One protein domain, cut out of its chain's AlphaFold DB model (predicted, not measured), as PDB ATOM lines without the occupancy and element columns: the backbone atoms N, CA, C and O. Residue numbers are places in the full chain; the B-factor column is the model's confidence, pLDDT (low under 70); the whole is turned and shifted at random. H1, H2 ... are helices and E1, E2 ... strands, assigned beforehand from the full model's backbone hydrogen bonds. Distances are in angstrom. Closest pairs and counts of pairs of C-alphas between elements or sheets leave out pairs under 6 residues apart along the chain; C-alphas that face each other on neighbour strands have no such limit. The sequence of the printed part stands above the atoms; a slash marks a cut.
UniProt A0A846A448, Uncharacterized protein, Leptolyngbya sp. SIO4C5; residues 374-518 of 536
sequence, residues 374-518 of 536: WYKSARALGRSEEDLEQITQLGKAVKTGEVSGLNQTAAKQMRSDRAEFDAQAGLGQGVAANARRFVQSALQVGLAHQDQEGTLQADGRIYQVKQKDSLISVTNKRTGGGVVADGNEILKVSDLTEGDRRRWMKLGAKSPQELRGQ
ATOM      1  N   TRP A 374     -22.680 -26.800 -24.095       97.44
ATOM      2  CA  TRP A 374     -23.193 -26.649 -22.733       97.44
ATOM      3  C   TRP A 374     -23.228 -25.179 -22.309       97.44
ATOM      4  O   TRP A 374     -24.277 -24.694 -21.887       97.44
ATOM      5  N   TYR A 375     -22.139 -24.427 -22.511       98.19
ATOM      6  CA  TYR A 375     -22.097 -22.994 -22.200       98.19
ATOM      7  C   TYR A 375     -23.190 -22.204 -22.935       98.19
ATOM      8  O   TYR A 375     -23.863 -21.366 -22.335       98.19
ATOM      9  N   LYS A 376     -23.395 -22.466 -24.236       96.56
ATOM     10  CA  LYS A 376     -24.464 -21.816 -25.015       96.56
ATOM     11  C   LYS A 376     -25.846 -22.141 -24.448       96.56
ATOM     12  O   LYS A 376     -26.646 -21.223 -24.281       96.56
ATOM     13  N   SER A 377     -26.093 -23.409 -24.129       96.75
ATOM     14  CA  SER A 377     -27.364 -23.894 -23.576       96.75
ATOM     15  C   SER A 377     -27.655 -23.247 -22.218       96.75
ATOM     16  O   SER A 377     -28.692 -22.610 -22.040       96.75
ATOM     17  N   ALA A 378     -26.687 -23.289 -21.299       97.50
ATOM     18  CA  ALA A 378     -26.766 -22.661 -19.981       97.50
ATOM     19  C   ALA A 378     -27.019 -21.146 -20.080       97.50
ATOM     20  O   ALA A 378     -27.883 -20.593 -19.395       97.50
ATOM     21  N   ARG A 379     -26.317 -20.459 -20.988       97.25
ATOM     22  CA  ARG A 379     -26.511 -19.024 -21.219       97.25
ATOM     23  C   ARG A 379     -27.897 -18.717 -21.781       97.25
ATOM     24  O   ARG A 379     -28.517 -17.736 -21.367       97.25
ATOM     25  N   ALA A 380     -28.385 -19.527 -22.717       94.00
ATOM     26  CA  ALA A 380     -29.700 -19.344 -23.318       94.00
ATOM     27  C   ALA A 380     -30.838 -19.569 -22.311       94.00
ATOM     28  O   ALA A 380     -31.836 -18.850 -22.386       94.00
ATOM     29  N   LEU A 381     -30.646 -20.482 -21.352       95.31
ATOM     30  CA  LEU A 381     -31.533 -20.717 -20.206       95.31
ATOM     31  C   LEU A 381     -31.470 -19.611 -19.139       95.31
ATOM     32  O   LEU A 381     -32.322 -19.551 -18.257       95.31
ATOM     33  N   GLY A 382     -30.484 -18.713 -19.206       94.75
ATOM     34  CA  GLY A 382     -30.306 -17.652 -18.215       94.75
ATOM     35  C   GLY A 382     -29.696 -18.131 -16.897       94.75
ATOM     36  O   GLY A 382     -30.017 -17.564 -15.851       94.75
ATOM     37  N   ARG A 383     -28.820 -19.150 -16.940       96.69
ATOM     38  CA  ARG A 383     -27.975 -19.536 -15.797       96.69
ATOM     39  C   ARG A 383     -27.126 -18.354 -15.311       96.69
ATOM     40  O   ARG A 383     -26.916 -17.381 -16.042       96.69
ATOM     41  N   SER A 384     -26.683 -18.423 -14.057       97.00
ATOM     42  CA  SER A 384     -25.955 -17.321 -13.428       97.00
ATOM     43  C   SER A 384     -24.585 -17.104 -14.087       97.00
ATOM     44  O   SER A 384     -24.003 -18.026 -14.653       97.00
ATOM     45  N   GLU A 385     -24.041 -15.885 -14.005       97.50
ATOM     46  CA  GLU A 385     -22.680 -15.601 -14.502       97.50
ATOM     47  C   GLU A 385     -21.616 -16.457 -13.789       97.50
ATOM     48  O   GLU A 385     -20.591 -16.781 -14.384       97.50
ATOM     49  N   GLU A 386     -21.873 -16.868 -12.542       97.62
ATOM     50  CA  GLU A 386     -21.004 -17.784 -11.800       97.62
ATOM     51  C   GLU A 386     -20.970 -19.173 -12.452       97.62
ATOM     52  O   GLU A 386     -19.885 -19.679 -12.741       97.62
ATOM     53  N   ASP A 387     -22.134 -19.749 -12.777       97.31
ATOM     54  CA  ASP A 387     -22.223 -21.040 -13.478       97.31
ATOM     55  C   ASP A 387     -21.521 -20.975 -14.844       97.31
ATOM     56  O   ASP A 387     -20.773 -21.875 -15.232       97.31
ATOM     57  N   LEU A 388     -21.717 -19.874 -15.581       97.81
ATOM     58  CA  LEU A 388     -21.089 -19.661 -16.887       97.81
ATOM     59  C   LEU A 388     -19.558 -19.551 -16.789       97.81
ATOM     60  O   LEU A 388     -18.843 -20.075 -17.654       97.81
ATOM     61  N   GLU A 389     -19.034 -18.900 -15.749       97.62
ATOM     62  CA  GLU A 389     -17.591 -18.831 -15.494       97.62
ATOM     63  C   GLU A 389     -17.037 -20.208 -15.098       97.62
ATOM     64  O   GLU A 389     -15.979 -20.594 -15.599       97.62
ATOM     65  N   GLN A 390     -17.766 -20.998 -14.302       97.50
ATOM     66  CA  GLN A 390     -17.379 -22.374 -13.967       97.50
ATOM     67  C   GLN A 390     -17.272 -23.259 -15.221       97.50
ATOM     68  O   GLN A 390     -16.242 -23.908 -15.429       97.50
ATOM     69  N   ILE A 391     -18.271 -23.230 -16.114       97.38
ATOM     70  CA  ILE A 391     -18.227 -23.958 -17.399       97.38
ATOM     71  C   ILE A 391     -17.031 -23.488 -18.243       97.38
ATOM     72  O   ILE A 391     -16.323 -24.290 -18.858       97.38
ATOM     73  N   THR A 392     -16.754 -22.182 -18.240       97.69
ATOM     74  CA  THR A 392     -15.619 -21.595 -18.967       97.69
ATOM     75  C   THR A 392     -14.273 -22.074 -18.418       97.69
ATOM     76  O   THR A 392     -13.354 -22.354 -19.194       97.69
ATOM     77  N   GLN A 393     -14.128 -22.173 -17.095       97.31
ATOM     78  CA  GLN A 393     -12.922 -22.686 -16.444       97.31
ATOM     79  C   GLN A 393     -12.710 -24.172 -16.748       97.31
ATOM     80  O   GLN A 393     -11.602 -24.549 -17.131       97.31
ATOM     81  N   LEU A 394     -13.773 -24.982 -16.704       96.56
ATOM     82  CA  LEU A 394     -13.734 -26.388 -17.122       96.56
ATOM     83  C   LEU A 394     -13.289 -26.530 -18.584       96.56
ATOM     84  O   LEU A 394     -12.378 -27.299 -18.881       96.56
ATOM     85  N   GLY A 395     -13.843 -25.719 -19.492       96.25
ATOM     86  CA  GLY A 395     -13.437 -25.698 -20.900       96.25
ATOM     87  C   GLY A 395     -11.960 -25.353 -21.111       96.25
ATOM     88  O   GLY A 395     -11.308 -25.920 -21.991       96.25
ATOM     89  N   LYS A 396     -11.400 -24.450 -20.295       97.00
ATOM     90  CA  LYS A 396      -9.962 -24.135 -20.319       97.00
ATOM     91  C   LYS A 396      -9.125 -25.317 -19.823       97.00
ATOM     92  O   LYS A 396      -8.143 -25.637 -20.487       97.00
ATOM     93  N   ALA A 397      -9.528 -25.959 -18.727       96.19
ATOM     94  CA  ALA A 397      -8.814 -27.085 -18.125       96.19
ATOM     95  C   ALA A 397      -8.793 -28.331 -19.032       96.19
ATOM     96  O   ALA A 397      -7.754 -28.971 -19.193       96.19
ATOM     97  N   VAL A 398      -9.910 -28.635 -19.702       94.81
ATOM     98  CA  VAL A 398      -9.972 -29.714 -20.704       94.81
ATOM     99  C   VAL A 398      -9.092 -29.383 -21.911       94.81
ATOM    100  O   VAL A 398      -8.323 -30.217 -22.379       94.81
ATOM    101  N   LYS A 399      -9.111 -28.128 -22.379       95.50
ATOM    102  CA  LYS A 399      -8.272 -27.688 -23.505       95.50
ATOM    103  C   LYS A 399      -6.767 -27.760 -23.213       95.50
ATOM    104  O   LYS A 399      -5.988 -27.966 -24.143       95.50
ATOM    105  N   THR A 400      -6.340 -27.546 -21.968       96.69
ATOM    106  CA  THR A 400      -4.930 -27.668 -21.554       96.69
ATOM    107  C   THR A 400      -4.521 -29.104 -21.224       96.69
ATOM    108  O   THR A 400      -3.330 -29.348 -21.042       96.69
ATOM    109  N   GLY A 401      -5.469 -30.044 -21.172       94.69
ATOM    110  CA  GLY A 401      -5.233 -31.419 -20.731       94.69
ATOM    111  C   GLY A 401      -5.005 -31.547 -19.222       94.69
ATOM    112  O   GLY A 401      -4.503 -32.571 -18.773       94.69
ATOM    113  N   GLU A 402      -5.346 -30.517 -18.441       95.31
ATOM    114  CA  GLU A 402      -5.269 -30.546 -16.974       95.31
ATOM    115  C   GLU A 402      -6.338 -31.471 -16.379       95.31
ATOM    116  O   GLU A 402      -6.128 -32.089 -15.338       95.31
ATOM    117  N   VAL A 403      -7.471 -31.595 -17.072       91.50
ATOM    118  CA  VAL A 403      -8.593 -32.443 -16.677       91.50
ATOM    119  C   VAL A 403      -8.993 -33.317 -17.862       91.50
ATOM    120  O   VAL A 403      -9.256 -32.810 -18.951       91.50
ATOM    121  N   SER A 404      -9.022 -34.634 -17.653       83.44
ATOM    122  CA  SER A 404      -9.334 -35.628 -18.694       83.44
ATOM    123  C   SER A 404     -10.835 -35.908 -18.848       83.44
ATOM    124  O   SER A 404     -11.234 -36.522 -19.829       83.44
ATOM    125  N   GLY A 405     -11.661 -35.463 -17.896       87.19
ATOM    126  CA  GLY A 405     -13.108 -35.667 -17.900       87.19
ATOM    127  C   GLY A 405     -13.821 -34.799 -16.864       87.19
ATOM    128  O   GLY A 405     -13.204 -34.287 -15.929       87.19
ATOM    129  N   LEU A 406     -15.126 -34.599 -17.034       88.88
ATOM    130  CA  LEU A 406     -15.919 -33.837 -16.074       88.88
ATOM    131  C   LEU A 406     -16.053 -34.596 -14.749       88.88
ATOM    132  O   LEU A 406     -16.184 -35.817 -14.724       88.88
ATOM    133  N   ASN A 407     -16.081 -33.865 -13.631       91.69
ATOM    134  CA  ASN A 407     -16.550 -34.466 -12.385       91.69
ATOM    135  C   ASN A 407     -18.045 -34.827 -12.519       91.69
ATOM    136  O   ASN A 407     -18.775 -34.203 -13.293       91.69
ATOM    137  N   GLN A 408     -18.508 -35.816 -11.752       87.81
ATOM    138  CA  GLN A 408     -19.872 -36.349 -11.872       87.81
ATOM    139  C   GLN A 408     -20.954 -35.265 -11.713       87.81
ATOM    140  O   GLN A 408     -21.959 -35.271 -12.424       87.81
ATOM    141  N   THR A 409     -20.730 -34.292 -10.823       92.62
ATOM    142  CA  THR A 409     -21.640 -33.158 -10.611       92.62
ATOM    143  C   THR A 409     -21.761 -32.287 -11.863       92.62
ATOM    144  O   THR A 409     -22.871 -31.972 -12.285       92.62
ATOM    145  N   ALA A 410     -20.639 -31.936 -12.493       94.44
ATOM    146  CA  ALA A 410     -20.596 -31.133 -13.711       94.44
ATOM    147  C   ALA A 410     -21.175 -31.893 -14.910       94.44
ATOM    148  O   ALA A 410     -21.938 -31.316 -15.677       94.44
ATOM    149  N   ALA A 411     -20.889 -33.192 -15.041       91.88
ATOM    150  CA  ALA A 411     -21.476 -34.034 -16.084       91.88
ATOM    151  C   ALA A 411     -23.008 -34.120 -15.952       91.88
ATOM    152  O   ALA A 411     -23.740 -33.985 -16.934       91.88
ATOM    153  N   LYS A 412     -23.516 -34.281 -14.723       91.69
ATOM    154  CA  LYS A 412     -24.958 -34.263 -14.443       91.69
ATOM    155  C   LYS A 412     -25.583 -32.903 -14.760       91.69
ATOM    156  O   LYS A 412     -26.635 -32.861 -15.397       91.69
ATOM    157  N   GLN A 413     -24.936 -31.807 -14.364       96.25
ATOM    158  CA  GLN A 413     -25.416 -30.457 -14.665       96.25
ATOM    159  C   GLN A 413     -25.431 -30.187 -16.174       96.25
ATOM    160  O   GLN A 413     -26.422 -29.680 -16.687       96.25
ATOM    161  N   MET A 414     -24.387 -30.602 -16.896       96.50
ATOM    162  CA  MET A 414     -24.307 -30.500 -18.353       96.50
ATOM    163  C   MET A 414     -25.467 -31.214 -19.043       96.50
ATOM    164  O   MET A 414     -26.134 -30.621 -19.891       96.50
ATOM    165  N   ARG A 415     -25.738 -32.468 -18.663       93.31
ATOM    166  CA  ARG A 415     -26.874 -33.233 -19.200       93.31
ATOM    167  C   ARG A 415     -28.206 -32.559 -18.883       93.31
ATOM    168  O   ARG A 415     -29.033 -32.412 -19.778       93.31
ATOM    169  N   SER A 416     -28.383 -32.102 -17.644       95.25
ATOM    170  CA  SER A 416     -29.596 -31.404 -17.214       95.25
ATOM    171  C   SER A 416     -29.832 -30.119 -18.009       95.25
ATOM    172  O   SER A 416     -30.936 -29.907 -18.501       95.25
ATOM    173  N   ASP A 417     -28.810 -29.275 -18.163       96.94
ATOM    174  CA  ASP A 417     -28.918 -28.007 -18.890       96.94
ATOM    175  C   ASP A 417     -29.190 -28.224 -20.377       96.94
ATOM    176  O   ASP A 417     -29.990 -27.500 -20.963       96.94
ATOM    177  N   ARG A 418     -28.546 -29.220 -21.000       95.62
ATOM    178  CA  ARG A 418     -28.790 -29.552 -22.409       95.62
ATOM    179  C   ARG A 418     -30.212 -30.065 -22.615       95.62
ATOM    180  O   ARG A 418     -30.916 -29.532 -23.462       95.62
ATOM    181  N   ALA A 419     -30.664 -31.012 -21.793       93.06
ATOM    182  CA  ALA A 419     -32.024 -31.538 -21.878       93.06
ATOM    183  C   ALA A 419     -33.088 -30.449 -21.638       93.06
ATOM    184  O   ALA A 419     -34.083 -30.377 -22.363       93.06
ATOM    185  N   GLU A 420     -32.875 -29.571 -20.650       95.12
ATOM    186  CA  GLU A 420     -33.766 -28.438 -20.379       95.12
ATOM    187  C   GLU A 420     -33.778 -27.439 -21.547       95.12
ATOM    188  O   GLU A 420     -34.849 -26.991 -21.969       95.12
ATOM    189  N   PHE A 421     -32.605 -27.124 -22.106       96.69
ATOM    190  CA  PHE A 421     -32.487 -26.248 -23.266       96.69
ATOM    191  C   PHE A 421     -33.173 -26.839 -24.495       96.69
ATOM    192  O   PHE A 421     -33.947 -26.126 -25.120       96.69
ATOM    193  N   ASP A 422     -32.962 -28.114 -24.818       91.94
ATOM    194  CA  ASP A 422     -33.572 -28.763 -25.983       91.94
ATOM    195  C   ASP A 422     -35.106 -28.763 -25.880       91.94
ATOM    196  O   ASP A 422     -35.808 -28.398 -26.833       91.94
ATOM    197  N   ALA A 423     -35.640 -29.060 -24.690       92.06
ATOM    198  CA  ALA A 423     -37.073 -28.987 -24.419       92.06
ATOM    199  C   ALA A 423     -37.622 -27.559 -24.604       92.06
ATOM    200  O   ALA A 423     -38.625 -27.349 -25.295       92.06
ATOM    201  N   GLN A 424     -36.954 -26.553 -24.028       96.69
ATOM    202  CA  GLN A 424     -37.354 -25.148 -24.150       96.69
ATOM    203  C   GLN A 424     -37.183 -24.617 -25.582       96.69
ATOM    204  O   GLN A 424     -38.046 -23.893 -26.083       96.69
ATOM    205  N   ALA A 425     -36.115 -24.997 -26.281       94.62
ATOM    206  CA  ALA A 425     -35.827 -24.594 -27.650       94.62
ATOM    207  C   ALA A 425     -36.895 -25.118 -28.616       94.62
ATOM    208  O   ALA A 425     -37.365 -24.350 -29.461       94.62
ATOM    209  N   GLY A 426     -37.364 -26.359 -28.444       91.25
ATOM    210  CA  GLY A 426     -38.486 -26.904 -29.216       91.25
ATOM    211  C   GLY A 426     -39.773 -26.082 -29.061       91.25
ATOM    212  O   GLY A 426     -40.445 -25.756 -30.047       91.25
ATOM    213  N   LEU A 427     -40.096 -25.651 -27.834       95.44
ATOM    214  CA  LEU A 427     -41.216 -24.732 -27.584       95.44
ATOM    215  C   LEU A 427     -40.970 -23.358 -28.228       95.44
ATOM    216  O   LEU A 427     -41.847 -22.809 -28.907       95.44
ATOM    217  N   GLY A 428     -39.763 -22.820 -28.045       97.12
ATOM    218  CA  GLY A 428     -39.324 -21.521 -28.545       97.12
ATOM    219  C   GLY A 428     -39.383 -21.407 -30.066       97.12
ATOM    220  O   GLY A 428     -39.870 -20.397 -30.575       97.12
ATOM    221  N   GLN A 429     -38.981 -22.447 -30.801       96.00
ATOM    222  CA  GLN A 429     -39.062 -22.500 -32.265       96.00
ATOM    223  C   GLN A 429     -40.510 -22.368 -32.747       96.00
ATOM    224  O   GLN A 429     -40.813 -21.538 -33.611       96.00
ATOM    225  N   GLY A 430     -41.430 -23.126 -32.137       93.25
ATOM    226  CA  GLY A 430     -42.857 -23.039 -32.436       93.25
ATOM    227  C   GLY A 430     -43.432 -21.651 -32.139       93.25
ATOM    228  O   GLY A 430     -44.165 -21.089 -32.959       93.25
ATOM    229  N   VAL A 431     -43.073 -21.061 -30.995       98.06
ATOM    230  CA  VAL A 431     -43.501 -19.706 -30.615       98.06
ATOM    231  C   VAL A 431     -42.959 -18.656 -31.589       98.06
ATOM    232  O   VAL A 431     -43.739 -17.869 -32.125       98.06
ATOM    233  N   ALA A 432     -41.656 -18.664 -31.878       98.12
ATOM    234  CA  ALA A 432     -41.004 -17.692 -32.751       98.12
ATOM    235  C   ALA A 432     -41.548 -17.745 -34.189       98.12
ATOM    236  O   ALA A 432     -41.878 -16.707 -34.768       98.12
ATOM    237  N   ALA A 433     -41.711 -18.946 -34.758       97.56
ATOM    238  CA  ALA A 433     -42.243 -19.119 -36.109       97.56
ATOM    239  C   ALA A 433     -43.673 -18.571 -36.243       97.56
ATOM    240  O   ALA A 433     -43.985 -17.859 -37.201       97.56
ATOM    241  N   ASN A 434     -44.541 -18.859 -35.270       98.06
ATOM    242  CA  ASN A 434     -45.915 -18.363 -35.274       98.06
ATOM    243  C   ASN A 434     -46.002 -16.863 -34.958       98.06
ATOM    244  O   ASN A 434     -46.817 -16.160 -35.559       98.06
ATOM    245  N   ALA A 435     -45.140 -16.349 -34.078       98.31
ATOM    246  CA  ALA A 435     -45.069 -14.927 -33.765       98.31
ATOM    247  C   ALA A 435     -44.675 -14.087 -34.987       98.31
ATOM    248  O   ALA A 435     -45.283 -13.043 -35.217       98.31
ATOM    249  N   ARG A 436     -43.749 -14.566 -35.833       98.00
ATOM    250  CA  ARG A 436     -43.422 -13.906 -37.111       98.00
ATOM    251  C   ARG A 436     -44.650 -13.771 -38.005       98.00
ATOM    252  O   ARG A 436     -44.944 -12.674 -38.470       98.00
ATOM    253  N   ARG A 437     -45.402 -14.861 -38.208       97.94
ATOM    254  CA  ARG A 437     -46.642 -14.831 -39.009       97.94
ATOM    255  C   ARG A 437     -47.649 -13.846 -38.424       97.94
ATOM    256  O   ARG A 437     -48.197 -13.022 -39.151       97.94
ATOM    257  N   PHE A 438     -47.834 -13.890 -37.104       97.88
ATOM    258  CA  PHE A 438     -48.740 -12.992 -36.400       97.88
ATOM    259  C   PHE A 438     -48.367 -11.520 -36.595       97.88
ATOM    260  O   PHE A 438     -49.241 -10.738 -36.954       97.88
ATOM    261  N   VAL A 439     -47.103 -11.123 -36.401       97.69
ATOM    262  CA  VAL A 439     -46.689  -9.713 -36.539       97.69
ATOM    263  C   VAL A 439     -46.904  -9.209 -37.968       97.69
ATOM    264  O   VAL A 439     -47.386  -8.091 -38.148       97.69
ATOM    265  N   GLN A 440     -46.636 -10.040 -38.981       97.12
ATOM    266  CA  GLN A 440     -46.906  -9.692 -40.381       97.12
ATOM    267  C   GLN A 440     -48.404  -9.470 -40.640       97.12
ATOM    268  O   GLN A 440     -48.786  -8.462 -41.236       97.12
ATOM    269  N   SER A 441     -49.268 -10.362 -40.145       97.25
ATOM    270  CA  SER A 441     -50.725 -10.209 -40.256       97.25
ATOM    271  C   SER A 441     -51.244  -9.008 -39.455       97.25
ATOM    272  O   SER A 441     -52.094  -8.260 -39.937       97.25
ATOM    273  N   ALA A 442     -50.706  -8.780 -38.255       97.06
ATOM    274  CA  ALA A 442     -51.068  -7.679 -37.368       97.06
ATOM    275  C   ALA A 442     -50.690  -6.310 -37.956       97.06
ATOM    276  O   ALA A 442     -51.445  -5.348 -37.799       97.06
ATOM    277  N   LEU A 443     -49.569  -6.215 -38.678       96.81
ATOM    278  CA  LEU A 443     -49.151  -4.992 -39.366       96.81
ATOM    279  C   LEU A 443     -50.170  -4.571 -40.438       96.81
ATOM    280  O   LEU A 443     -50.521  -3.397 -40.527       96.81
ATOM    281  N   GLN A 444     -50.720  -5.526 -41.197       96.94
ATOM    282  CA  GLN A 444     -51.702  -5.253 -42.259       96.94
ATOM    283  C   GLN A 444     -53.029  -4.679 -41.741       96.94
ATOM    284  O   GLN A 444     -53.783  -4.061 -42.498       96.94
ATOM    285  N   VAL A 445     -53.333  -4.886 -40.459       96.69
ATOM    286  CA  VAL A 445     -54.552  -4.384 -39.811       96.69
ATOM    287  C   VAL A 445     -54.298  -3.267 -38.805       96.69
ATOM    288  O   VAL A 445     -55.236  -2.829 -38.145       96.69
ATOM    289  N   GLY A 446     -53.057  -2.785 -38.695       95.69
ATOM    290  CA  GLY A 446     -52.688  -1.708 -37.774       95.69
ATOM    291  C   GLY A 446     -52.665  -2.113 -36.295       95.69
ATOM    292  O   GLY A 446     -52.731  -1.241 -35.433       95.69
ATOM    293  N   LEU A 447     -52.582  -3.415 -35.991       95.00
ATOM    294  CA  LEU A 447     -52.376  -3.935 -34.629       95.00
ATOM    295  C   LEU A 447     -50.889  -4.024 -34.251       95.00
ATOM    296  O   LEU A 447     -50.554  -4.040 -33.068       95.00
ATOM    297  N   ALA A 448     -50.005  -4.074 -35.248       97.06
ATOM    298  CA  ALA A 448     -48.571  -3.878 -35.077       97.06
ATOM    299  C   ALA A 448     -48.153  -2.549 -35.713       97.06
ATOM    300  O   ALA A 448     -48.785  -2.078 -36.662       97.06
ATOM    301  N   HIS A 449     -47.080  -1.956 -35.201       96.81
ATOM    302  CA  HIS A 449     -46.493  -0.736 -35.744       96.81
ATOM    303  C   HIS A 449     -45.016  -0.954 -36.053       96.81
ATOM    304  O   HIS A 449     -44.357  -1.764 -35.406       96.81
ATOM    305  N   GLN A 450     -44.512  -0.231 -37.050       98.00
ATOM    306  CA  GLN A 450     -43.088  -0.158 -37.341       98.00
ATOM    307  C   GLN A 450     -42.532   1.135 -36.747       98.00
ATOM    308  O   GLN A 450     -43.085   2.210 -36.997       98.00
ATOM    309  N   ASP A 451     -41.477   1.040 -35.943       96.81
ATOM    310  CA  ASP A 451     -40.795   2.215 -35.403       96.81
ATOM    311  C   ASP A 451     -39.862   2.878 -36.442       96.81
ATOM    312  O   ASP A 451     -39.769   2.461 -37.599       96.81
ATOM    313  N   GLN A 452     -39.169   3.947 -36.037       97.31
ATOM    314  CA  GLN A 452     -38.240   4.674 -36.913       97.31
ATOM    315  C   GLN A 452     -36.987   3.864 -37.278       97.31
ATOM    316  O   GLN A 452     -36.324   4.187 -38.261       97.31
ATOM    317  N   GLU A 453     -36.662   2.829 -36.503       96.88
ATOM    318  CA  GLU A 453     -35.531   1.935 -36.748       96.88
ATOM    319  C   GLU A 453     -35.910   0.728 -37.615       96.88
ATOM    320  O   GLU A 453     -35.056  -0.109 -37.911       96.88
ATOM    321  N   GLY A 454     -37.177   0.630 -38.024       96.81
ATOM    322  CA  GLY A 454     -37.695  -0.482 -38.807       96.81
ATOM    323  C   GLY A 454     -38.149  -1.682 -37.972       96.81
ATOM    324  O   GLY A 454     -38.554  -2.683 -38.565       96.81
ATOM    325  N   THR A 455     -38.137  -1.596 -36.639       97.81
ATOM    326  CA  THR A 455     -38.594  -2.666 -35.745       97.81
ATOM    327  C   THR A 455     -40.113  -2.763 -35.787       97.81
ATOM    328  O   THR A 455     -40.818  -1.788 -35.531       97.81
ATOM    329  N   LEU A 456     -40.631  -3.954 -36.075       97.88
ATOM    330  CA  LEU A 456     -42.049  -4.266 -35.956       97.88
ATOM    331  C   LEU A 456     -42.368  -4.624 -34.507       97.88
ATOM    332  O   LEU A 456     -41.761  -5.531 -33.943       97.88
ATOM    333  N   GLN A 457     -43.344  -3.946 -33.913       97.94
ATOM    334  CA  GLN A 457     -43.760  -4.177 -32.536       97.94
ATOM    335  C   GLN A 457     -45.270  -4.395 -32.446       97.94
ATOM    336  O   GLN A 457     -46.071  -3.614 -32.967       97.94
ATOM    337  N   ALA A 458     -45.652  -5.462 -31.747       97.06
ATOM    338  CA  ALA A 458     -47.027  -5.767 -31.384       97.06
ATOM    339  C   ALA A 458     -47.117  -5.949 -29.865       97.06
ATOM    340  O   ALA A 458     -46.456  -6.811 -29.283       97.06
ATOM    341  N   ASP A 459     -47.953  -5.138 -29.221       96.50
ATOM    342  CA  ASP A 459     -48.169  -5.180 -27.778       96.50
ATOM    343  C   ASP A 459     -49.561  -5.708 -27.462       96.50
ATOM    344  O   ASP A 459     -50.563  -5.014 -27.615       96.50
ATOM    345  N   GLY A 460     -49.613  -6.943 -26.979       95.12
ATOM    346  CA  GLY A 460     -50.812  -7.525 -26.402       95.12
ATOM    347  C   GLY A 460     -50.859  -7.376 -24.882       95.12
ATOM    348  O   GLY A 460     -49.900  -6.958 -24.218       95.12
ATOM    349  N   ARG A 461     -51.996  -7.797 -24.319       95.06
ATOM    350  CA  ARG A 461     -52.219  -7.892 -22.868       95.06
ATOM    351  C   ARG A 461     -51.295  -8.903 -22.186       95.06
ATOM    352  O   ARG A 461     -50.874  -8.667 -21.060       95.06
ATOM    353  N   ILE A 462     -51.038 -10.037 -22.839       97.19
ATOM    354  CA  ILE A 462     -50.222 -11.131 -22.288       97.19
ATOM    355  C   ILE A 462     -48.822 -11.109 -22.889       97.19
ATOM    356  O   ILE A 462     -47.859 -11.248 -22.151       97.19
ATOM    357  N   TYR A 463     -48.695 -10.884 -24.198       98.06
ATOM    358  CA  TYR A 463     -47.405 -10.944 -24.879       98.06
ATOM    359  C   TYR A 463     -46.965  -9.586 -25.419       98.06
ATOM    360  O   TYR A 463     -47.788  -8.778 -25.852       98.06
ATOM    361  N   GLN A 464     -45.657  -9.359 -25.427       98.06
ATOM    362  CA  GLN A 464     -44.990  -8.375 -26.272       98.06
ATOM    363  C   GLN A 464     -44.221  -9.120 -27.358       98.06
ATOM    364  O   GLN A 464     -43.518 -10.080 -27.045       98.06
ATOM    365  N   VAL A 465     -44.335  -8.670 -28.607       98.19
ATOM    366  CA  VAL A 465     -43.491  -9.155 -29.704       98.19
ATOM    367  C   VAL A 465     -42.770  -7.996 -30.357       98.19
ATOM    368  O   VAL A 465     -43.388  -6.978 -30.675       98.19
ATOM    369  N   LYS A 466     -41.470  -8.174 -30.573       98.38
ATOM    370  CA  LYS A 466     -40.610  -7.262 -31.324       98.38
ATOM    371  C   LYS A 466     -39.878  -8.050 -32.400       98.38
ATOM    372  O   LYS A 466     -39.333  -9.107 -32.103       98.38
ATOM    373  N   GLN A 467     -39.850  -7.543 -33.623       98.38
ATOM    374  CA  GLN A 467     -39.113  -8.136 -34.731       98.38
ATOM    375  C   GLN A 467     -38.275  -7.065 -35.433       98.38
ATOM    376  O   GLN A 467     -38.821  -6.061 -35.885       98.38
ATOM    377  N   LYS A 468     -36.965  -7.291 -35.552       98.19
ATOM    378  CA  LYS A 468     -36.030  -6.457 -36.316       98.19
ATOM    379  C   LYS A 468     -35.209  -7.378 -37.208       98.19
ATOM    380  O   LYS A 468     -34.520  -8.258 -36.704       98.19
ATOM    381  N   ASP A 469     -35.331  -7.211 -38.520       96.81
ATOM    382  CA  ASP A 469     -34.740  -8.123 -39.502       96.81
ATOM    383  C   ASP A 469     -35.181  -9.589 -39.257       96.81
ATOM    384  O   ASP A 469     -36.383  -9.893 -39.252       96.81
ATOM    385  N   SER A 470     -34.229 -10.502 -39.048       97.19
ATOM    386  CA  SER A 470     -34.447 -11.915 -38.710       97.19
ATOM    387  C   SER A 470     -34.622 -12.176 -37.207       97.19
ATOM    388  O   SER A 470     -35.148 -13.234 -36.826       97.19
ATOM    389  N   LEU A 471     -34.248 -11.205 -36.367       98.06
ATOM    390  CA  LEU A 471     -34.355 -11.280 -34.918       98.06
ATOM    391  C   LEU A 471     -35.806 -11.056 -34.486       98.06
ATOM    392  O   LEU A 471     -36.404 -10.015 -34.770       98.06
ATOM    393  N   ILE A 472     -36.371 -12.013 -33.756       98.56
ATOM    394  CA  ILE A 472     -37.671 -11.890 -33.101       98.56
ATOM    395  C   ILE A 472     -37.530 -12.141 -31.603       98.56
ATOM    396  O   ILE A 472     -36.848 -13.067 -31.176       98.56
ATOM    397  N   SER A 473     -38.197 -11.316 -30.806       98.44
ATOM    398  CA  SER A 473     -38.331 -11.481 -29.366       98.44
ATOM    399  C   SER A 473     -39.807 -11.546 -29.004       98.44
ATOM    400  O   SER A 473     -40.588 -10.678 -29.398       98.44
ATOM    401  N   VAL A 474     -40.175 -12.580 -28.256       98.50
ATOM    402  CA  VAL A 474     -41.501 -12.782 -27.679       98.50
ATOM    403  C   VAL A 474     -41.343 -12.855 -26.169       98.50
ATOM    404  O   VAL A 474     -40.574 -13.671 -25.672       98.50
ATOM    405  N   THR A 475     -42.090 -12.037 -25.432       98.38
ATOM    406  CA  THR A 475     -42.064 -12.030 -23.962       98.38
ATOM    407  C   THR A 475     -43.480 -12.095 -23.414       98.38
ATOM    408  O   THR A 475     -44.330 -11.273 -23.763       98.38
ATOM    409  N   ASN A 476     -43.742 -13.059 -22.538       97.88
ATOM    410  CA  ASN A 476     -44.951 -13.147 -21.738       97.88
ATOM    411  C   ASN A 476     -44.833 -12.174 -20.553       97.88
ATOM    412  O   ASN A 476     -44.075 -12.387 -19.614       97.88
ATOM    413  N   LYS A 477     -45.610 -11.090 -20.580       97.62
ATOM    414  CA  LYS A 477     -45.606 -10.015 -19.575       97.62
ATOM    415  C   LYS A 477     -46.047 -10.477 -18.182       97.62
ATOM    416  O   LYS A 477     -45.839  -9.744 -17.223       97.62
ATOM    417  N   ARG A 478     -46.718 -11.631 -18.072       95.81
ATOM    418  CA  ARG A 478     -47.199 -12.164 -16.788       95.81
ATOM    419  C   ARG A 478     -46.169 -13.052 -16.109       95.81
ATOM    420  O   ARG A 478     -46.006 -12.942 -14.904       95.81
ATOM    421  N   THR A 479     -45.526 -13.930 -16.874       96.25
ATOM    422  CA  THR A 479     -44.578 -14.914 -16.333       96.25
ATOM    423  C   THR A 479     -43.127 -14.464 -16.452       96.25
ATOM    424  O   THR A 479     -42.278 -15.002 -15.761       96.25
ATOM    425  N   GLY A 480     -42.822 -13.497 -17.324       96.31
ATOM    426  CA  GLY A 480     -41.450 -13.138 -17.692       96.31
ATOM    427  C   GLY A 480     -40.833 -14.075 -18.738       96.31
ATOM    428  O   GLY A 480     -39.873 -13.683 -19.399       96.31
ATOM    429  N   GLY A 481     -41.424 -15.258 -18.941       96.38
ATOM    430  CA  GLY A 481     -40.976 -16.247 -19.914       96.38
ATOM    431  C   GLY A 481     -41.047 -15.751 -21.352       96.38
ATOM    432  O   GLY A 481     -41.861 -14.892 -21.707       96.38
ATOM    433  N   GLY A 482     -40.187 -16.277 -22.212       97.50
ATOM    434  CA  GLY A 482     -40.074 -15.786 -23.572       97.50
ATOM    435  C   GLY A 482     -39.027 -16.496 -24.407       97.50
ATOM    436  O   GLY A 482     -38.320 -17.387 -23.949       97.50
ATOM    437  N   VAL A 483     -38.931 -16.058 -25.657       98.31
ATOM    438  CA  VAL A 483     -37.937 -16.535 -26.615       98.31
ATOM    439  C   VAL A 483     -37.357 -15.367 -27.397       98.31
ATOM    440  O   VAL A 483     -38.072 -14.438 -27.778       98.31
ATOM    441  N   VAL A 484     -36.052 -15.427 -27.643       98.31
ATOM    442  CA  VAL A 484     -35.339 -14.595 -28.610       98.31
ATOM    443  C   VAL A 484     -34.726 -15.525 -29.645       98.31
ATOM    444  O   VAL A 484     -33.967 -16.424 -29.291       98.31
ATOM    445  N   ALA A 485     -35.058 -15.311 -30.914       98.06
ATOM    446  CA  ALA A 485     -34.601 -16.150 -32.014       98.06
ATOM    447  C   ALA A 485     -34.100 -15.303 -33.183       98.06
ATOM    448  O   ALA A 485     -34.744 -14.317 -33.546       98.06
ATOM    449  N   ASP A 486     -33.000 -15.721 -33.802       97.75
ATOM    450  CA  ASP A 486     -32.477 -15.155 -35.044       97.75
ATOM    451  C   ASP A 486     -32.626 -16.189 -36.165       97.75
ATOM    452  O   ASP A 486     -32.013 -17.255 -36.151       97.75
ATOM    453  N   GLY A 487     -33.545 -15.939 -37.102       95.81
ATOM    454  CA  GLY A 487     -33.927 -16.959 -38.081       95.81
ATOM    455  C   GLY A 487     -34.473 -18.220 -37.394       95.81
ATOM    456  O   GLY A 487     -35.485 -18.159 -36.694       95.81
ATOM    457  N   ASN A 488     -33.832 -19.370 -37.578       93.44
ATOM    458  CA  ASN A 488     -34.256 -20.618 -36.926       93.44
ATOM    459  C   ASN A 488     -33.477 -20.927 -35.637       93.44
ATOM    460  O   ASN A 488     -33.812 -21.887 -34.948       93.44
ATOM    461  N   GLU A 489     -32.470 -20.121 -35.296       95.00
ATOM    462  CA  GLU A 489     -31.627 -20.328 -34.120       95.00
ATOM    463  C   GLU A 489     -32.239 -19.655 -32.884       95.00
ATOM    464  O   GLU A 489     -32.623 -18.481 -32.919       95.00
ATOM    465  N   ILE A 490     -32.336 -20.397 -31.777       97.31
ATOM    466  CA  ILE A 490     -32.811 -19.883 -30.489       97.31
ATOM    467  C   ILE A 490     -31.620 -19.318 -29.717       97.31
ATOM    468  O   ILE A 490     -30.746 -20.060 -29.287       97.31
ATOM    469  N   LEU A 491     -31.602 -17.998 -29.523       95.94
ATOM    470  CA  LEU A 491     -30.531 -17.301 -28.804       95.94
ATOM    471  C   LEU A 491     -30.776 -17.258 -27.293       95.94
ATOM    472  O   LEU A 491     -29.833 -17.242 -26.504       95.94
ATOM    473  N   LYS A 492     -32.046 -17.172 -26.890       97.31
ATOM    474  CA  LYS A 492     -32.472 -17.166 -25.488       97.31
ATOM    475  C   LYS A 492     -33.857 -17.782 -25.378       97.31
ATOM    476  O   LYS A 492     -34.733 -17.441 -26.173       97.31
ATOM    477  N   VAL A 493     -34.072 -18.619 -24.373       97.56
ATOM    478  CA  VAL A 493     -35.389 -19.163 -24.054       97.56
ATOM    479  C   VAL A 493     -35.494 -19.431 -22.560       97.56
ATOM    480  O   VAL A 493     -34.573 -19.970 -21.960       97.56
ATOM    481  N   SER A 494     -36.599 -19.013 -21.951       95.81
ATOM    482  CA  SER A 494     -36.846 -19.256 -20.532       95.81
ATOM    483  C   SER A 494     -38.340 -19.307 -20.242       95.81
ATOM    484  O   SER A 494     -39.116 -18.554 -20.838       95.81
ATOM    485  N   ASP A 495     -38.731 -20.180 -19.314       95.81
ATOM    486  CA  ASP A 495     -40.083 -20.286 -18.747       95.81
ATOM    487  C   ASP A 495     -41.216 -20.336 -19.790       95.81
ATOM    488  O   ASP A 495     -42.316 -19.820 -19.555       95.81
ATOM    489  N   LEU A 496     -40.965 -20.924 -20.967       96.62
ATOM    490  CA  LEU A 496     -42.025 -21.194 -21.929       96.62
ATOM    491  C   LEU A 496     -42.767 -22.463 -21.535       96.62
ATOM    492  O   LEU A 496     -42.176 -23.484 -21.181       96.62
ATOM    493  N   THR A 497     -44.088 -22.397 -21.656       97.00
ATOM    494  CA  THR A 497     -44.974 -23.536 -21.440       97.00
ATOM    495  C   THR A 497     -45.572 -24.022 -22.754       97.00
ATOM    496  O   THR A 497     -45.707 -23.280 -23.732       97.00
ATOM    497  N   GLU A 498     -46.048 -25.262 -22.761       95.94
ATOM    498  CA  GLU A 498     -46.826 -25.795 -23.879       95.94
ATOM    499  C   GLU A 498     -48.103 -24.961 -24.143       95.94
ATOM    500  O   GLU A 498     -48.527 -24.779 -25.287       95.94
ATOM    501  N   GLY A 499     -48.684 -24.359 -23.098       97.38
ATOM    502  CA  GLY A 499     -49.795 -23.416 -23.229       97.38
ATOM    503  C   GLY A 499     -49.423 -22.153 -24.018       97.38
ATOM    504  O   GLY A 499     -50.239 -21.659 -24.801       97.38
ATOM    505  N   ASP A 500     -48.197 -21.642 -23.868       97.94
ATOM    506  CA  ASP A 500     -47.685 -20.539 -24.693       97.94
ATOM    507  C   ASP A 500     -47.550 -20.964 -26.158       97.94
ATOM    508  O   ASP A 500     -48.025 -20.245 -27.043       97.94
ATOM    509  N   ARG A 501     -46.995 -22.157 -26.421       97.38
ATOM    510  CA  ARG A 501     -46.880 -22.714 -27.780       97.38
ATOM    511  C   ARG A 501     -48.247 -22.829 -28.456       97.38
ATOM    512  O   ARG A 501     -48.427 -22.308 -29.558       97.38
ATOM    513  N   ARG A 502     -49.243 -23.419 -27.780       96.75
ATOM    514  CA  ARG A 502     -50.625 -23.535 -28.289       96.75
ATOM    515  C   ARG A 502     -51.270 -22.173 -28.557       96.75
ATOM    516  O   ARG A 502     -51.943 -21.998 -29.575       96.75
ATOM    517  N   ARG A 503     -51.075 -21.190 -27.668       97.50
ATOM    518  CA  ARG A 503     -51.583 -19.820 -27.864       97.50
ATOM    519  C   ARG A 503     -50.967 -19.169 -29.098       97.50
ATOM    520  O   ARG A 503     -51.700 -18.596 -29.904       97.50
ATOM    521  N   TRP A 504     -49.655 -19.297 -29.274       98.06
ATOM    522  CA  TRP A 504     -48.966 -18.766 -30.444       98.06
ATOM    523  C   TRP A 504     -49.367 -19.470 -31.731       98.06
ATOM    524  O   TRP A 504     -49.608 -18.783 -32.715       98.06
ATOM    525  N   MET A 505     -49.554 -20.788 -31.718       96.44
ATOM    526  CA  MET A 505     -50.097 -21.525 -32.862       96.44
ATOM    527  C   MET A 505     -51.458 -20.962 -33.302       96.44
ATOM    528  O   MET A 505     -51.652 -20.669 -34.480       96.44
ATOM    529  N   LYS A 506     -52.375 -20.715 -32.355       97.19
ATOM    530  CA  LYS A 506     -53.678 -20.092 -32.647       97.19
ATOM    531  C   LYS A 506     -53.535 -18.665 -33.179       97.19
ATOM    532  O   LYS A 506     -54.238 -18.305 -34.115       97.19
ATOM    533  N   LEU A 507     -52.659 -17.843 -32.596       96.50
ATOM    534  CA  LEU A 507     -52.443 -16.453 -33.030       96.50
ATOM    535  C   LEU A 507     -51.783 -16.362 -34.411       96.50
ATOM    536  O   LEU A 507     -52.205 -15.551 -35.230       96.50
ATOM    537  N   GLY A 508     -50.779 -17.199 -34.676       96.62
ATOM    538  CA  GLY A 508     -50.053 -17.252 -35.944       96.62
ATOM    539  C   GLY A 508     -50.872 -17.821 -37.102       96.62
ATOM    540  O   GLY A 508     -50.538 -17.558 -38.255       96.62
ATOM    541  N   ALA A 509     -51.945 -18.565 -36.809       97.00
ATOM    542  CA  ALA A 509     -52.896 -19.063 -37.802       97.00
ATOM    543  C   ALA A 509     -53.946 -18.019 -38.229       97.00
ATOM    544  O   ALA A 509     -54.592 -18.209 -39.256       97.00
ATOM    545  N   LYS A 510     -54.122 -16.921 -37.475       96.75
ATOM    546  CA  LYS A 510     -55.137 -15.910 -37.798       96.75
ATOM    547  C   LYS A 510     -54.760 -15.103 -39.032       96.75
ATOM    548  O   LYS A 510     -53.683 -14.505 -39.117       96.75
ATOM    549  N   SER A 511     -55.710 -15.012 -39.947       97.19
ATOM    550  CA  SER A 511     -55.667 -14.102 -41.080       97.19
ATOM    551  C   SER A 511     -55.832 -12.637 -40.640       97.19
ATOM    552  O   SER A 511     -56.415 -12.348 -39.587       97.19
ATOM    553  N   PRO A 512     -55.385 -11.672 -41.463       97.69
ATOM    554  CA  PRO A 512     -55.683 -10.257 -41.253       97.69
ATOM    555  C   PRO A 512     -57.185  -9.976 -41.044       97.69
ATOM    556  O   PRO A 512     -57.556  -9.174 -40.192       97.69
ATOM    557  N   GLN A 513     -58.081 -10.649 -41.770       96.44
ATOM    558  CA  GLN A 513     -59.531 -10.451 -41.655       96.44
ATOM    559  C   GLN A 513     -60.053 -10.834 -40.263       96.44
ATOM    560  O   GLN A 513     -60.808 -10.069 -39.662       96.44
ATOM    561  N   GLU A 514     -59.609 -11.972 -39.727       95.75
ATOM    562  CA  GLU A 514     -59.979 -12.432 -38.383       95.75
ATOM    563  C   GLU A 514     -59.414 -11.524 -37.287       95.75
ATOM    564  O   GLU A 514     -60.073 -11.288 -36.273       95.75
ATOM    565  N   LEU A 515     -58.211 -10.973 -37.489       95.31
ATOM    566  CA  LEU A 515     -57.614 -10.011 -36.562       95.31
ATOM    567  C   LEU A 515     -58.370  -8.675 -36.545       95.31
ATOM    568  O   LEU A 515     -58.536  -8.089 -35.480       95.31
ATOM    569  N   ARG A 516     -58.876  -8.210 -37.695       93.62
ATOM    570  CA  ARG A 516     -59.661  -6.963 -37.790       93.62
ATOM    571  C   ARG A 516     -60.991  -7.037 -37.035       93.62
ATOM    572  O   ARG A 516     -61.467  -6.011 -36.560       93.62
ATOM    573  N   GLY A 517     -61.585  -8.227 -36.935       88.69
ATOM    574  CA  GLY A 517     -62.819  -8.453 -36.178       88.69
ATOM    575  C   GLY A 517     -62.640  -8.367 -34.659       88.69
ATOM    576  O   GLY A 517     -63.630  -8.310 -33.934       88.69
ATOM    577  N   GLN A 518     -61.400  -8.342 -34.157       83.56
ATOM    578  CA  GLN A 518     -61.153  -8.169 -32.731       83.56
ATOM    579  C   GLN A 518     -61.260  -6.685 -32.357       83.56
ATOM    580  O   GLN A 518     -60.608  -5.852 -32.993       83.56
TER     581      GLN A 518
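This is residues 374 to 518 of the 536 residues of an uncharacterized protein of Leptolyngbya sp. SIO4C5 (UniProt A0A846A448). A five-stranded antiparallel sheet is crossed on one face by a very long helix, H3, whose residues before 420 run on past the edge strand E5 as an arm. The small helices H1 and H2 form a hairpin on the arm's side of the sheet, while H4 packs on H3 and H5 sits near its last residues. The printed part has 145 residues, of mixed class, with five named helices and five named strands in the order H1 H2 H3 E1 E2 E3 E4 E5 H4 H5; the sheet's order is E1 E2 E3 E4 E5. It is loose, with a radius of gyration of the C-alphas of 18.6 A, and spans 63 by 32 by 23 A.

The sheet is a meander, each strand the antiparallel neighbour of the one before: E1 (residues 456 to 459), E2 (463 to 468), E3 (471 to 476), E4 (482 to 486) and E5 (489 to 494). N 456 and O 467 of E1 and E2 are 2.8 A apart, N 466 and O 473 of E2 and E3 2.9 A, N 472 and O 485 of E3 and E4 2.8 A, and N 484 and O 492 of E4 and E5 2.8 A, within hydrogen-bond range. H3 (408 to 444) makes two layers with the sheet, a helix on one face, at a height over the sheet of 4.8 A; it runs across the strands, at 80 degrees to E1 on the local plane. H1 (374 to 380) stands at the sheet's level, 2.0 A; its closest C-alphas to E5 are Ala 380 and Lys 492, 4.1 A. Residues 414 to 421 of H3 touch H1 at a steep tilt of 38 degrees, closest at C-alphas Ser 377 and Phe 421, 5.6 A. H2 (385 to 400) forms a helical hairpin with H1; their closest C-alphas, Tyr 375 and Ile 391, are 6.2 A apart. H4 (498 to 508) only grazes the sheet and touches residues 427 to 438 of H3 at a shallow tilt of 23 degrees, the same way; the closest C-alphas are Asn 434 and Gly 508, 4.3 A. H5 (512 to 516) touches residues 441 to 444 of H3, closest at C-alphas Ser 441 and Pro 512, 5.1 A. Every O i to N i+4 pair is within hydrogen-bond range in H1, H2, H4 and H5, and 31 of 33 in H3.

H3 measures 53.9 A from C-alpha 408 at (-19.872, -36.349, -11.872) to C-alpha 444 at (-51.702, -5.253, -42.259), with a kink of 26 degrees near residue 426. H2 measures 22.6 A, E3 17.0 A and E2 16.7 A. H1 begins with C-alpha 374 at (-23.193, -26.649, -22.733).

The two C-alphas farthest apart, of Glu 402 and Gly 517, are 64.6 A apart. The printed part has no cut. The link from H3 to E1, 11 residues, is long; in it residues 449 to 450 pair with 456 to 457 of E1. Mean pLDDT of the printed part is 96.1, and no printed residue is under 70.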